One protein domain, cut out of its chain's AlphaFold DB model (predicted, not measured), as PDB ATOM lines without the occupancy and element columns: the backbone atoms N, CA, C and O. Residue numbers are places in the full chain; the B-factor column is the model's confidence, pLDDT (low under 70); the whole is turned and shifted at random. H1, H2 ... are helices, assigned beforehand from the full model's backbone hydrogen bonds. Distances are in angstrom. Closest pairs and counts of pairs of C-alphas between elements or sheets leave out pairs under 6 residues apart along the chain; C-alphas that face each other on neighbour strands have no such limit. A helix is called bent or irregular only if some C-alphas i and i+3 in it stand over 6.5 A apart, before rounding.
ATOM      1  N   TRP A   2      98.372 103.963 114.278       75.81
ATOM      2  CA  TRP A   2      98.574 104.121 115.723       75.81
ATOM      3  C   TRP A   2      99.914 104.811 115.957       75.81
ATOM      4  O   TRP A   2     100.898 104.426 115.330       75.81
ATOM      5  N   LEU A   3      99.940 105.827 116.814       76.19
ATOM      6  CA  LEU A   3     101.152 106.517 117.251       76.19
ATOM      7  C   LEU A   3     101.087 106.599 118.774       76.19
ATOM      8  O   LEU A   3     100.067 107.023 119.305       76.19
ATOM      9  N   ASP A   4     102.115 106.107 119.464       78.88
ATOM     10  CA  ASP A   4     102.205 106.119 120.935       78.88
ATOM     11  C   ASP A   4     100.994 105.517 121.676       78.88
ATOM     12  O   ASP A   4     100.667 105.895 122.797       78.88
ATOM     13  N   GLY A   5     100.329 104.536 121.058       82.12
ATOM     14  CA  GLY A   5      99.144 103.886 121.625       82.12
ATOM     15  C   GLY A   5      97.819 104.595 121.329       82.12
ATOM     16  O   GLY A   5      96.772 104.042 121.661       82.12
ATOM     17  N   ASP A   6      97.839 105.726 120.620       81.50
ATOM     18  CA  ASP A   6      96.647 106.452 120.180       81.50
ATOM     19  C   ASP A   6      96.343 106.224 118.696       81.50
ATOM     20  O   ASP A   6      97.226 106.197 117.834       81.50
ATOM     21  N   ARG A   7      95.053 106.080 118.366       82.50
ATOM     22  CA  ARG A   7      94.599 105.957 116.977       82.50
ATOM     23  C   ARG A   7      94.619 107.330 116.303       82.50
ATOM     24  O   ARG A   7      93.719 108.142 116.505       82.50
ATOM     25  N   ILE A   8      95.590 107.542 115.422       85.00
ATOM     26  CA  ILE A   8      95.692 108.748 114.595       85.00
ATOM     27  C   ILE A   8      94.780 108.622 113.372       85.00
ATOM     28  O   ILE A   8      94.789 107.605 112.660       85.00
ATOM     29  N   LYS A   9      93.988 109.674 113.143       86.75
ATOM     30  CA  LYS A   9      93.061 109.831 112.013       86.75
ATOM     31  C   LYS A   9      93.765 110.444 110.794       86.75
ATOM     32  O   LYS A   9      94.769 111.133 110.971       86.75
ATOM     33  N   PRO A  10      93.274 110.223 109.565       87.44
ATOM     34  CA  PRO A  10      93.806 110.909 108.393       87.44
ATOM     35  C   PRO A  10      93.563 112.417 108.486       87.44
ATOM     36  O   PRO A  10      92.628 112.872 109.154       87.44
ATOM     37  N   CYS A  11      94.397 113.202 107.810       87.44
ATOM     38  CA  CYS A  11      94.125 114.627 107.645       87.44
ATOM     39  C   CYS A  11      92.901 114.838 106.749       87.44
ATOM     40  O   CYS A  11      92.636 114.033 105.856       87.44
ATOM     41  N   ARG A  12      92.173 115.945 106.955       86.06
ATOM     42  CA  ARG A  12      90.962 116.272 106.179       86.06
ATOM     43  C   ARG A  12      91.193 116.241 104.666       86.06
ATOM     44  O   ARG A  12      90.404 115.654 103.935       86.06
ATOM     45  N   THR A  13      92.289 116.837 104.203       85.50
ATOM     46  CA  THR A  13      92.645 116.869 102.775       85.50
ATOM     47  C   THR A  13      92.848 115.465 102.214       85.50
ATOM     48  O   THR A  13      92.274 115.128 101.187       85.50
ATOM     49  N   PHE A  14      93.579 114.623 102.944       87.06
ATOM     50  CA  PHE A  14      93.840 113.247 102.539       87.06
ATOM     51  C   PHE A  14      92.567 112.390 102.530       87.06
ATOM     52  O   PHE A  14      92.384 111.568 101.638       87.06
ATOM     53  N   CYS A  15      91.653 112.613 103.481       87.81
ATOM     54  CA  CYS A  15      90.337 111.978 103.461       87.81
ATOM     55  C   CYS A  15      89.628 112.257 102.121       87.81
ATOM     56  O   CYS A  15      89.233 111.322 101.427       87.81
ATOM     57  N   HIS A  16      89.526 113.532 101.731       86.06
ATOM     58  CA  HIS A  16      88.846 113.922 100.494       86.06
ATOM     59  C   HIS A  16      89.571 113.449  99.226       86.06
ATOM     60  O   HIS A  16      88.928 113.202  98.210       86.06
ATOM     61  N   GLU A  17      90.898 113.323  99.254       86.31
ATOM     62  CA  GLU A  17      91.658 112.735  98.144       86.31
ATOM     63  C   GLU A  17      91.299 111.263  97.941       86.31
ATOM     64  O   GLU A  17      90.985 110.865  96.822       86.31
ATOM     65  N   VAL A  18      91.273 110.467  99.013       87.06
ATOM     66  CA  VAL A  18      90.881 109.048  98.957       87.06
ATOM     67  C   VAL A  18      89.444 108.899  98.461       87.06
ATOM     68  O   VAL A  18      89.184 108.064  97.601       87.06
ATOM     69  N   GLU A  19      88.529 109.736  98.945       86.12
ATOM     70  CA  GLU A  19      87.127 109.734  98.513       86.12
ATOM     71  C   GLU A  19      86.965 109.987  97.002       86.12
ATOM     72  O   GLU A  19      86.073 109.425  96.374       86.12
ATOM     73  N   ARG A  20      87.840 110.806  96.402       83.44
ATOM     74  CA  ARG A  20      87.803 111.136  94.966       83.44
ATOM     75  C   ARG A  20      88.544 110.134  94.088       83.44
ATOM     76  O   ARG A  20      88.126 109.893  92.959       83.44
ATOM     77  N   LEU A  21      89.681 109.630  94.562       84.25
ATOM     78  CA  LEU A  21      90.603 108.824  93.760       84.25
ATOM     79  C   LEU A  21      90.296 107.333  93.846       84.25
ATOM     80  O   LEU A  21      90.512 106.601  92.878       84.25
ATOM     81  N   CYS A  22      89.840 106.857  95.003       83.12
ATOM     82  CA  CYS A  22      89.635 105.436  95.200       83.12
ATOM     83  C   CYS A  22      88.289 104.985  94.621       83.12
ATOM     84  O   CYS A  22      87.278 105.672  94.769       83.12
ATOM     85  N   PRO A  23      88.246 103.801  93.989       81.19
ATOM     86  CA  PRO A  23      86.993 103.244  93.512       81.19
ATOM     87  C   PRO A  23      86.056 102.940  94.686       81.19
ATOM     88  O   PRO A  23      86.490 102.675  95.809       81.19
ATOM     89  N   TYR A  24      84.754 102.915  94.405       76.75
ATOM     90  CA  TYR A  24      83.752 102.490  95.375       76.75
ATOM     91  C   TYR A  24      83.970 101.023  95.747       76.75
ATOM     92  O   TYR A  24      83.628 100.107  94.996       76.75
ATOM     93  N   PHE A  25      84.532 100.796  96.930       74.44
ATOM     94  CA  PHE A  25      84.581  99.465  97.510       74.44
ATOM     95  C   PHE A  25      83.206  99.142  98.083       74.44
ATOM     96  O   PHE A  25      82.699  99.861  98.943       74.44
ATOM     97  N   LEU A  26      82.606  98.058  97.602       70.81
ATOM     98  CA  LEU A  26      81.451  97.465  98.259       70.81
ATOM     99  C   LEU A  26      81.958  96.726  99.502       70.81
ATOM    100  O   LEU A  26      82.921  95.958  99.385       70.81
ATOM    101  N   PHE A  43      84.305 104.832 101.949       75.38
ATOM    102  CA  PHE A  43      85.078 105.976 102.415       75.38
ATOM    103  C   PHE A  43      84.253 107.240 102.205       75.38
ATOM    104  O   PHE A  43      84.068 107.672 101.073       75.38
ATOM    105  N   LEU A  44      83.757 107.807 103.302       82.19
ATOM    106  CA  LEU A  44      83.016 109.061 103.302       82.19
ATOM    107  C   LEU A  44      83.681 110.019 104.288       82.19
ATOM    108  O   LEU A  44      83.845 109.697 105.471       82.19
ATOM    109  N   CYS A  45      84.066 111.192 103.804       83.69
ATOM    110  CA  CYS A  45      84.471 112.293 104.665       83.69
ATOM    111  C   CYS A  45      83.229 113.074 105.095       83.69
ATOM    112  O   CYS A  45      82.212 113.070 104.408       83.69
ATOM    113  N   ILE A  46      83.285 113.740 106.251       77.94
ATOM    114  CA  ILE A  46      82.159 114.575 106.687       77.94
ATOM    115  C   ILE A  46      81.921 115.688 105.659       77.94
ATOM    116  O   ILE A  46      82.870 116.294 105.156       77.94
ATOM    117  N   ASP A  47      80.641 115.924 105.374       70.81
ATOM    118  CA  ASP A  47      80.158 116.952 104.460       70.81
ATOM    119  C   ASP A  47      80.743 118.334 104.829       70.81
ATOM    120  O   ASP A  47      80.621 118.759 105.984       70.81
ATOM    121  N   PRO A  48      81.388 119.046 103.884       65.25
ATOM    122  CA  PRO A  48      81.975 120.359 104.136       65.25
ATOM    123  C   PRO A  48      80.969 121.421 104.600       65.25
ATOM    124  O   PRO A  48      81.383 122.357 105.295       65.25
ATOM    125  N   ASP A  49      79.685 121.281 104.265       66.62
ATOM    126  CA  ASP A  49      78.626 122.212 104.670       66.62
ATOM    127  C   ASP A  49      78.173 121.981 106.119       66.62
ATOM    128  O   ASP A  49      77.555 122.851 106.747       66.62
ATOM    129  N   VAL A  50      78.536 120.838 106.705       70.75
ATOM    130  CA  VAL A  50      78.267 120.523 108.106       70.75
ATOM    131  C   VAL A  50      79.476 120.917 108.942       70.75
ATOM    132  O   VAL A  50      80.472 120.204 109.048       70.75
ATOM    133  N   ASN A  59      84.305 111.723 116.872       73.19
ATOM    134  CA  ASN A  59      83.757 110.665 116.012       73.19
ATOM    135  C   ASN A  59      83.987 110.906 114.515       73.19
ATOM    136  O   ASN A  59      83.590 110.087 113.693       73.19
ATOM    137  N   SER A  60      84.664 111.998 114.166       80.12
ATOM    138  CA  SER A  60      85.003 112.332 112.787       80.12
ATOM    139  C   SER A  60      85.839 111.268 112.086       80.12
ATOM    140  O   SER A  60      86.661 110.601 112.724       80.12
ATOM    141  N   ALA A  61      85.689 111.165 110.768       82.44
ATOM    142  CA  ALA A  61      86.534 110.320 109.929       82.44
ATOM    143  C   ALA A  61      87.969 110.869 109.788       82.44
ATOM    144  O   ALA A  61      88.889 110.100 109.507       82.44
ATOM    145  N   TYR A  62      88.181 112.167 110.028       85.56
ATOM    146  CA  TYR A  62      89.476 112.842 109.913       85.56
ATOM    147  C   TYR A  62      89.812 113.671 111.166       85.56
ATOM    148  O   TYR A  62      89.059 113.700 112.138       85.56
ATOM    149  N   SER A  63      90.982 114.306 111.180       83.19
ATOM    150  CA  SER A  63      91.396 115.274 112.206       83.19
ATOM    151  C   SER A  63      92.128 116.455 111.561       83.19
ATOM    152  O   SER A  63      92.764 116.294 110.519       83.19
ATOM    153  N   GLU A  64      92.036 117.641 112.168       79.44
ATOM    154  CA  GLU A  64      92.736 118.856 111.711       79.44
ATOM    155  C   GLU A  64      94.044 119.123 112.471       79.44
ATOM    156  O   GLU A  64      94.975 119.687 111.909       79.44
ATOM    157  N   ARG A  65      94.129 118.731 113.751       77.06
ATOM    158  CA  ARG A  65      95.238 119.127 114.645       77.06
ATOM    159  C   ARG A  65      96.245 118.013 114.930       77.06
ATOM    160  O   ARG A  65      97.364 118.294 115.345       77.06
ATOM    161  N   SER A  66      95.869 116.753 114.716       80.25
ATOM    162  CA  SER A  66      96.751 115.590 114.904       80.25
ATOM    163  C   SER A  66      96.308 114.484 113.958       80.25
ATOM    164  O   SER A  66      95.354 113.753 114.239       80.25
ATOM    165  N   CYS A  67      96.934 114.446 112.784       84.75
ATOM    166  CA  CYS A  67      96.495 113.624 111.670       84.75
ATOM    167  C   CYS A  67      97.668 113.124 110.824       84.75
ATOM    168  O   CYS A  67      98.729 113.744 110.806       84.75
ATOM    169  N   TYR A  68      97.477 112.005 110.124       83.38
ATOM    170  CA  TYR A  68      98.490 111.451 109.227       83.38
ATOM    171  C   TYR A  68      98.204 111.800 107.759       83.38
ATOM    172  O   TYR A  68      97.047 111.928 107.341       83.38
ATOM    173  N   ARG A  69      99.279 111.929 106.978       82.44
ATOM    174  CA  ARG A  69      99.286 112.060 105.512       82.44
ATOM    175  C   ARG A  69      99.866 110.779 104.887       82.44
ATOM    176  O   ARG A  69     100.458 109.996 105.630       82.44
ATOM    177  N   PRO A  70      99.717 110.536 103.569       71.19
ATOM    178  CA  PRO A  70     100.238 109.321 102.931       71.19
ATOM    179  C   PRO A  70     101.716 109.072 103.270       71.19
ATOM    180  O   PRO A  70     102.070 108.010 103.761       71.19
ATOM    181  N   CYS A  71     102.527 110.125 103.195       66.19
ATOM    182  CA  CYS A  71     103.956 110.129 103.526       66.19
ATOM    183  C   CYS A  71     104.305 109.840 104.987       66.19
ATOM    184  O   CYS A  71     105.457 109.601 105.331       66.19
ATOM    185  N   THR A  72     103.321 109.892 105.881       58.91
ATOM    186  CA  THR A  72     103.494 109.556 107.295       58.91
ATOM    187  C   THR A  72     103.389 108.043 107.526       58.91
ATOM    188  O   THR A  72     103.796 107.561 108.581       58.91
ATOM    189  N   LEU A  73     102.849 107.278 106.566       57.38
ATOM    190  CA  LEU A  73     102.633 105.833 106.699       57.38
ATOM    191  C   LEU A  73     103.906 105.006 106.445       57.38
ATOM    192  O   LEU A  73     104.048 103.944 107.046       57.38
ATOM    193  N   GLU A  74     104.835 105.496 105.621       52.56
ATOM    194  CA  GLU A  74     106.043 104.753 105.213       52.56
ATOM    195  C   GLU A  74     107.207 104.830 106.204       52.56
ATOM    196  O   GLU A  74     108.098 103.994 106.163       52.56
ATOM    197  N   TYR A  75     107.168 105.717 107.203       47.25
ATOM    198  CA  TYR A  75     108.263 105.823 108.182       47.25
ATOM    199  C   TYR A  75     108.438 104.588 109.092       47.25
ATOM    200  O   TYR A  75     109.410 104.506 109.839       47.25
ATOM    201  N   ASN A  76     107.507 103.627 109.048       49.62
ATOM    202  CA  ASN A  76     107.602 102.358 109.780       49.62
ATOM    203  C   ASN A  76     107.769 101.130 108.863       49.62
ATOM    204  O   ASN A  76     107.775 100.003 109.359       49.62
ATOM    205  N   LEU A  77     107.896 101.328 107.548       53.72
ATOM    206  CA  LEU A  77     108.089 100.270 106.560       53.72
ATOM    207  C   LEU A  77     109.242 100.686 105.631       53.72
ATOM    208  O   LEU A  77     109.026 101.298 104.601       53.72
ATOM    209  N   GLU A  78     110.455 100.317 106.045       51.41
ATOM    210  CA  GLU A  78     111.730 100.403 105.309       51.41
ATOM    211  C   GLU A  78     112.367 101.808 105.112       51.41
ATOM    212  O   GLU A  78     111.698 102.776 104.772       51.41
ATOM    213  N   PRO A  79     113.693 101.947 105.341       51.91
ATOM    214  CA  PRO A  79     114.384 103.241 105.426       51.91
ATOM    215  C   PRO A  79     114.823 103.869 104.087       51.91
ATOM    216  O   PRO A  79     115.495 104.896 104.118       51.91
ATOM    217  N   ASP A  80     114.470 103.297 102.932       51.66
ATOM    218  CA  ASP A  80     115.071 103.671 101.636       51.66
ATOM    219  C   ASP A  80     114.121 104.396 100.659       51.66
ATOM    220  O   ASP A  80     114.412 104.491  99.465       51.66
ATOM    221  N   ILE A  81     112.988 104.934 101.128       51.06
ATOM    222  CA  ILE A  81     112.085 105.722 100.272       51.06
ATOM    223  C   ILE A  81     112.391 107.217 100.414       51.06
ATOM    224  O   ILE A  81     112.232 107.812 101.480       51.06
ATOM    225  N   ASP A  82     112.840 107.825  99.313       51.94
ATOM    226  CA  ASP A  82     113.141 109.251  99.218       51.94
ATOM    227  C   ASP A  82     111.856 110.089  99.425       51.94
ATOM    228  O   ASP A  82     110.891 109.927  98.669       51.94
ATOM    229  N   PRO A  83     111.813 111.014 100.404       51.69
ATOM    230  CA  PRO A  83     110.650 111.864 100.676       51.69
ATOM    231  C   PRO A  83     110.282 112.815  99.519       51.69
ATOM    232  O   PRO A  83     109.235 113.461  99.574       51.69
ATOM    233  N   SER A  84     111.088 112.903  98.458       51.00
ATOM    234  CA  SER A  84     110.731 113.577  97.202       51.00
ATOM    235  C   SER A  84     109.775 112.774  96.308       51.00
ATOM    236  O   SER A  84     109.075 113.371  95.493       51.00
TER     237      SER A  84
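What this domain is: This is residues 2 to 26, 43 to 50 and 59 to 84 of the 188 residues of an uncharacterized protein of Daphnia pulex (UniProt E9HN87). This is a loose structure with little regular structure, mostly loops and ends, in which two short helices, H1 and then H2, stand nearly at right angles. The stretches before them run side by side where residues 9 to 10 pair, parallel, with residues 67 to 68. The printed part has 59 residues, 17 of them in the two named helices, with no named strand; the class is all helix. The radius of gyration of the C-alphas is 13.3 A and the spans are 40 by 27 by 24 A.

How they stand to each other: Residues 2 to 3 pair with residues 6 to 7, antiparallel. H1, residues 12 to 21, is close to but not clearly touching H2, residues 70 to 76: their closest C-alphas, those of Phe 14 and Pro 70, are 7.5 A apart. Their lines are about perpendicular, at 77 degrees. Every O i to N i+4 pair in H1 is within hydrogen-bond range; in H2 0 of 3 are, and 1 of 4 O i to N i+3 pairs.

Where its parts are: H1 begins at C-alpha 12 (90.962, 116.272, 106.179) and is 14.5 A long. H2, 12.2 A, ends at C-alpha 76 (107.602, 102.358, 109.780); it is only just irregular, with C-alphas 73 and 76 6.8 A apart.

The domain as a whole: The C-alphas farthest apart, of Asp 49 and Asp 80, are 41.0 A apart. Residues 27 to 42 and 51 to 58 are not printed, leaving C-alpha gaps of 10.1 A and 13.8 A. The model's pLDDT is under 70 at residues 48 to 49 and 71 to 84.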